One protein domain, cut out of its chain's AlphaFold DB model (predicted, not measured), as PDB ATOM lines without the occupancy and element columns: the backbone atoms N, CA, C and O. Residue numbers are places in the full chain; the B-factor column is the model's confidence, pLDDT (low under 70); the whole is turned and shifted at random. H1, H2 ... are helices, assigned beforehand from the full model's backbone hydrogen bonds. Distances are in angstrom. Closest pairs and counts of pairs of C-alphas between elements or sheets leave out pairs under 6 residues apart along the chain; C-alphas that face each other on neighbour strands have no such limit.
ATOM      1  N   MET A 314     -24.967  42.635  23.402       74.44
ATOM      2  CA  MET A 314     -24.811  42.430  24.852       74.44
ATOM      3  C   MET A 314     -25.178  41.013  25.299       74.44
ATOM      4  O   MET A 314     -24.595  40.485  26.239       74.44
ATOM      5  N   THR A 315     -26.142  40.376  24.631       82.25
ATOM      6  CA  THR A 315     -26.584  39.028  25.009       82.25
ATOM      7  C   THR A 315     -25.566  37.966  24.591       82.25
ATOM      8  O   THR A 315     -25.355  37.006  25.328       82.25
ATOM      9  N   ARG A 316     -24.902  38.126  23.438       93.19
ATOM     10  CA  ARG A 316     -23.901  37.161  22.960       93.19
ATOM     11  C   ARG A 316     -22.595  37.281  23.736       93.19
ATOM     12  O   ARG A 316     -22.096  36.263  24.198       93.19
ATOM     13  N   GLU A 317     -22.085  38.494  23.922       91.06
ATOM     14  CA  GLU A 317     -20.852  38.731  24.687       91.06
ATOM     15  C   GLU A 317     -20.983  38.213  26.121       91.06
ATOM     16  O   GLU A 317     -20.157  37.416  26.561       91.06
ATOM     17  N   ARG A 318     -22.096  38.522  26.804       94.69
ATOM     18  CA  ARG A 318     -22.368  37.997  28.152       94.69
ATOM     19  C   ARG A 318     -22.496  36.474  28.188       94.69
ATOM     20  O   ARG A 318     -22.084  35.861  29.165       94.69
ATOM     21  N   ARG A 319     -23.057  35.845  27.146       95.25
ATOM     22  CA  ARG A 319     -23.141  34.376  27.047       95.25
ATOM     23  C   ARG A 319     -21.768  33.742  26.844       95.25
ATOM     24  O   ARG A 319     -21.493  32.725  27.471       95.25
ATOM     25  N   ILE A 320     -20.925  34.329  25.993       96.12
ATOM     26  CA  ILE A 320     -19.557  33.849  25.754       96.12
ATOM     27  C   ILE A 320     -18.734  33.981  27.040       96.12
ATOM     28  O   ILE A 320     -18.107  33.011  27.456       96.12
ATOM     29  N   GLU A 321     -18.806  35.130  27.714       96.69
ATOM     30  CA  GLU A 321     -18.128  35.361  28.992       96.69
ATOM     31  C   GLU A 321     -18.624  34.398  30.084       96.69
ATOM     32  O   GLU A 321     -17.819  33.780  30.782       96.69
ATOM     33  N   ALA A 322     -19.941  34.201  30.205       96.88
ATOM     34  CA  ALA A 322     -20.515  33.241  31.148       96.88
ATOM     35  C   ALA A 322     -20.086  31.794  30.844       96.88
ATOM     36  O   ALA A 322     -19.756  31.053  31.767       96.88
ATOM     37  N   ASN A 323     -20.032  31.393  29.568       97.56
ATOM     38  CA  ASN A 323     -19.565  30.061  29.173       97.56
ATOM     39  C   ASN A 323     -18.077  29.863  29.498       97.56
ATOM     40  O   ASN A 323     -17.702  28.817  30.024       97.56
ATOM     41  N   ALA A 324     -17.239  30.874  29.253       98.31
ATOM     42  CA  ALA A 324     -15.819  30.834  29.598       98.31
ATOM     43  C   ALA A 324     -15.602  30.687  31.117       98.31
ATOM     44  O   ALA A 324     -14.785  29.873  31.564       98.31
ATOM     45  N   ARG A 325     -16.386  31.415  31.922       98.38
ATOM     46  CA  ARG A 325     -16.383  31.273  33.386       98.38
ATOM     47  C   ARG A 325     -16.816  29.876  33.822       98.38
ATOM     48  O   ARG A 325     -16.160  29.286  34.679       98.38
ATOM     49  N   GLU A 326     -17.858  29.318  33.209       98.50
ATOM     50  CA  GLU A 326     -18.339  27.980  33.567       98.50
ATOM     51  C   GLU A 326     -17.323  26.885  33.228       98.50
ATOM     52  O   GLU A 326     -17.102  25.996  34.047       98.50
ATOM     53  N   ARG A 327     -16.616  26.982  32.094       98.44
ATOM     54  CA  ARG A 327     -15.504  26.065  31.781       98.44
ATOM     55  C   ARG A 327     -14.444  26.083  32.880       98.44
ATOM     56  O   ARG A 327     -14.047  25.032  33.373       98.44
ATOM     57  N   THR A 328     -14.044  27.275  33.321       98.50
ATOM     58  CA  THR A 328     -13.052  27.443  34.398       98.50
ATOM     59  C   THR A 328     -13.535  26.823  35.715       98.50
ATOM     60  O   THR A 328     -12.782  26.117  36.392       98.50
ATOM     61  N   ARG A 329     -14.817  27.015  36.057       98.62
ATOM     62  CA  ARG A 329     -15.440  26.398  37.236       98.62
ATOM     63  C   ARG A 329     -15.424  24.870  37.145       98.62
ATOM     64  O   ARG A 329     -15.020  24.210  38.101       98.62
ATOM     65  N   VAL A 330     -15.804  24.307  35.995       98.38
ATOM     66  CA  VAL A 330     -15.806  22.855  35.746       98.38
ATOM     67  C   VAL A 330     -14.399  22.264  35.835       98.38
ATOM     68  O   VAL A 330     -14.237  21.209  36.450       98.38
ATOM     69  N   HIS A 331     -13.382  22.933  35.284       98.25
ATOM     70  CA  HIS A 331     -11.989  22.490  35.400       98.25
ATOM     71  C   HIS A 331     -11.515  22.469  36.855       98.25
ATOM     72  O   HIS A 331     -10.955  21.469  37.296       98.25
ATOM     73  N   THR A 332     -11.821  23.519  37.621       98.19
ATOM     74  CA  THR A 332     -11.458  23.610  39.046       98.19
ATOM     75  C   THR A 332     -12.114  22.495  39.863       98.19
ATOM     76  O   THR A 332     -11.451  21.804  40.632       98.19
ATOM     77  N   ILE A 333     -13.416  22.269  39.655       96.81
ATOM     78  CA  ILE A 333     -14.156  21.194  40.327       96.81
ATOM     79  C   ILE A 333     -13.589  19.825  39.933       96.81
ATOM     80  O   ILE A 333     -13.408  18.968  40.792       96.81
ATOM     81  N   SER A 334     -13.286  19.612  38.652       96.44
ATOM     82  CA  SER A 334     -12.748  18.333  38.169       96.44
ATOM     83  C   SER A 334     -11.370  18.043  38.763       96.44
ATOM     84  O   SER A 334     -11.150  16.929  39.226       96.44
ATOM     85  N   ALA A 335     -10.490  19.046  38.849       96.25
ATOM     86  CA  ALA A 335      -9.194  18.913  39.514       96.25
ATOM     87  C   ALA A 335      -9.344  18.551  41.004       96.25
ATOM     88  O   ALA A 335      -8.660  17.656  41.495       96.25
ATOM     89  N   ALA A 336     -10.293  19.174  41.714       96.00
ATOM     90  CA  ALA A 336     -10.589  18.813  43.100       96.00
ATOM     91  C   ALA A 336     -11.077  17.356  43.234       96.00
ATOM     92  O   ALA A 336     -10.682  16.662  44.169       96.00
ATOM     93  N   PHE A 337     -11.888  16.866  42.290       94.38
ATOM     94  CA  PHE A 337     -12.328  15.466  42.275       94.38
ATOM     95  C   PHE A 337     -11.188  14.476  42.014       94.38
ATOM     96  O   PHE A 337     -11.179  13.416  42.638       94.38
ATOM     97  N   GLU A 338     -10.239  14.791  41.130       90.00
ATOM     98  CA  GLU A 338      -9.068  13.926  40.921       90.00
ATOM     99  C   GLU A 338      -8.178  13.878  42.173       90.00
ATOM    100  O   GLU A 338      -7.752  12.798  42.580       90.00
ATOM    101  N   ASN A 339      -8.003  15.004  42.873       92.12
ATOM    102  CA  ASN A 339      -7.300  15.018  44.160       92.12
ATOM    103  C   ASN A 339      -8.026  14.168  45.217       92.12
ATOM    104  O   ASN A 339      -7.385  13.419  45.951       92.12
ATOM    105  N   LEU A 340      -9.364  14.235  45.273       90.75
ATOM    106  CA  LEU A 340     -10.160  13.386  46.166       90.75
ATOM    107  C   LEU A 340      -9.992  11.897  45.843       90.75
ATOM    108  O   LEU A 340      -9.902  11.086  46.758       90.75
ATOM    109  N   ARG A 341      -9.909  11.522  44.564       90.00
ATOM    110  CA  ARG A 341      -9.646  10.127  44.175       90.00
ATOM    111  C   ARG A 341      -8.274   9.640  44.615       90.00
ATOM    112  O   ARG A 341      -8.167   8.486  44.998       90.00
ATOM    113  N   LEU A 384     -20.466  10.629  42.804       90.06
ATOM    114  CA  LEU A 384     -21.277  10.414  43.994       90.06
ATOM    115  C   LEU A 384     -20.647   9.404  44.969       90.06
ATOM    116  O   LEU A 384     -20.664   9.648  46.170       90.06
ATOM    117  N   ALA A 385     -20.078   8.297  44.480       90.56
ATOM    118  CA  ALA A 385     -19.400   7.312  45.325       90.56
ATOM    119  C   ALA A 385     -18.169   7.907  46.026       90.56
ATOM    120  O   ALA A 385     -17.994   7.704  47.225       90.56
ATOM    121  N   ILE A 386     -17.371   8.709  45.312       88.88
ATOM    122  CA  ILE A 386     -16.192   9.390  45.878       88.88
ATOM    123  C   ILE A 386     -16.605  10.333  47.010       88.88
ATOM    124  O   ILE A 386     -16.016  10.290  48.086       88.88
ATOM    125  N   LEU A 387     -17.658  11.135  46.800       90.69
ATOM    126  CA  LEU A 387     -18.186  12.019  47.843       90.69
ATOM    127  C   LEU A 387     -18.680  11.240  49.064       90.69
ATOM    128  O   LEU A 387     -18.400  11.647  50.188       90.69
ATOM    129  N   LYS A 388     -19.375  10.114  48.858       92.38
ATOM    130  CA  LYS A 388     -19.852   9.268  49.959       92.38
ATOM    131  C   LYS A 388     -18.690   8.734  50.800       92.38
ATOM    132  O   LYS A 388     -18.716   8.906  52.015       92.38
ATOM    133  N   ILE A 389     -17.661   8.163  50.171       90.69
ATOM    134  CA  ILE A 389     -16.496   7.618  50.887       90.69
ATOM    135  C   ILE A 389     -15.748   8.727  51.632       90.69
ATOM    136  O   ILE A 389     -15.491   8.588  52.826       90.69
ATOM    137  N   ALA A 390     -15.474   9.855  50.967       88.88
ATOM    138  CA  ALA A 390     -14.803  10.993  51.594       88.88
ATOM    139  C   ALA A 390     -15.595  11.537  52.799       88.88
ATOM    140  O   ALA A 390     -15.019  11.807  53.851       88.88
ATOM    141  N   SER A 391     -16.925  11.636  52.684       92.44
ATOM    142  CA  SER A 391     -17.779  12.083  53.793       92.44
ATOM    143  C   SER A 391     -17.802  11.101  54.969       92.44
ATOM    144  O   SER A 391     -17.770  11.528  56.119       92.44
ATOM    145  N   ALA A 392     -17.795   9.790  54.702       92.12
ATOM    146  CA  ALA A 392     -17.748   8.769  55.745       92.12
ATOM    147  C   ALA A 392     -16.405   8.784  56.492       92.12
ATOM    148  O   ALA A 392     -16.380   8.673  57.716       92.12
ATOM    149  N   GLN A 393     -15.296   8.981  55.774       89.81
ATOM    150  CA  GLN A 393     -13.967   9.124  56.376       89.81
ATOM    151  C   GLN A 393     -13.867  10.358  57.274       89.81
ATOM    152  O   GLN A 393     -13.281  10.289  58.351       89.81
ATOM    153  N   GLU A 394     -14.464  11.471  56.855       91.50
ATOM    154  CA  GLU A 394     -14.517  12.691  57.660       91.50
ATOM    155  C   GLU A 394     -15.342  12.494  58.943       91.50
ATOM    156  O   GLU A 394     -14.945  12.961  60.007       91.50
ATOM    157  N   LEU A 395     -16.454  11.755  58.877       93.56
ATOM    158  CA  LEU A 395     -17.233  11.399  60.069       93.56
ATOM    159  C   LEU A 395     -16.455  10.481  61.017       93.56
ATOM    160  O   LEU A 395     -16.482  10.699  62.224       93.56
ATOM    161  N   LEU A 396     -15.730   9.491  60.486       93.06
ATOM    162  CA  LEU A 396     -14.868   8.626  61.297       93.06
ATOM    163  C   LEU A 396     -13.759   9.425  61.988       93.06
ATOM    164  O   LEU A 396     -13.510   9.204  63.167       93.06
ATOM    165  N   ARG A 397     -13.148  10.395  61.295       92.19
ATOM    166  CA  ARG A 397     -12.132  11.284  61.882       92.19
ATOM    167  C   ARG A 397     -12.657  12.181  62.996       92.19
ATOM    168  O   ARG A 397     -11.866  12.589  63.830       92.19
ATOM    169  N   ARG A 398     -13.947  12.521  62.994       94.81
ATOM    170  CA  ARG A 398     -14.559  13.361  64.039       94.81
ATOM    171  C   ARG A 398     -14.983  12.583  65.284       94.81
ATOM    172  O   ARG A 398     -15.256  13.211  66.298       94.81
ATOM    173  N   ASN A 399     -15.080  11.257  65.189       89.00
ATOM    174  CA  ASN A 399     -15.509  10.382  66.285       89.00
ATOM    175  C   ASN A 399     -14.337   9.729  67.043       89.00
ATOM    176  O   ASN A 399     -14.582   8.952  67.964       89.00
ATOM    177  N   VAL A 400     -13.098  10.012  66.637       78.12
ATOM    178  CA  VAL A 400     -11.856   9.659  67.342       78.12
ATOM    179  C   VAL A 400     -11.335  10.922  68.004       78.12
ATOM    180  O   VAL A 400     -10.903  10.822  69.172       78.12
TER     181      VAL A 400
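AT A GLANCE: This is residues 314 to 341 and 384 to 400 of the 400 residues of the protein "Hypothetical protein" of Notodromas monacha (UniProt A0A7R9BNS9). Picture one long helix, H1, and a shorter one, H2, which carries the line onward at an angle: the last residues of H1 and the first half of H2 come together in a wide corner, and the rest of each helix sticks out from it. There is no further layer or core. The printed part has 45 residues with two named helices, H1 then H2, and no named strand; the class is all helix. The whole is extended, with a radius of gyration of the C-alphas of 16.9 A and spans of 55 by 17 by 14 A.

IN THESE COORDINATES: Find C-alpha 314 at (-24.811, 42.430, 24.852); here H1 begins, and it runs through residues 314 to 341, 40.6 A from first to last C-alpha. Look next at C-alpha 384 at (-21.277, 10.414, 43.994), where H2 begins; it holds residues 384 to 398 and is 21.3 A long, ending with C-alpha 398 at (-14.559, 13.361, 64.039).

HOW THE PARTS SIT: Look at residues 340 to 341 of H1 and residues 386 to 390 of H2, for with these alone the two helices only just touch, with 3 pairs of C-alphas within 8 A. Their closest C-alphas are those of Arg 341 and Ile 386, 6.8 A apart. The helices run the same way at a steep tilt of 56 degrees, and their centres are 25.5 A apart. In both H1 and H2 every O i to N i+4 pair is within hydrogen-bond range. Residues 314 to 336 of H1 stand free, and so do residues 391 to 400, of which 391 to 398 belong to H2.

THE WHOLE: The two C-alphas farthest apart are those of Met 314 and Val 400, 55.2 A; Val 400 is the chain's last residue. Between C-alphas 341 and 384 you cross a cut of 11.6 A, where residues 342 to 383 are not printed; this is the link from H1 to H2. The mean pLDDT of the printed part is 93.0, and no printed residue is under 70.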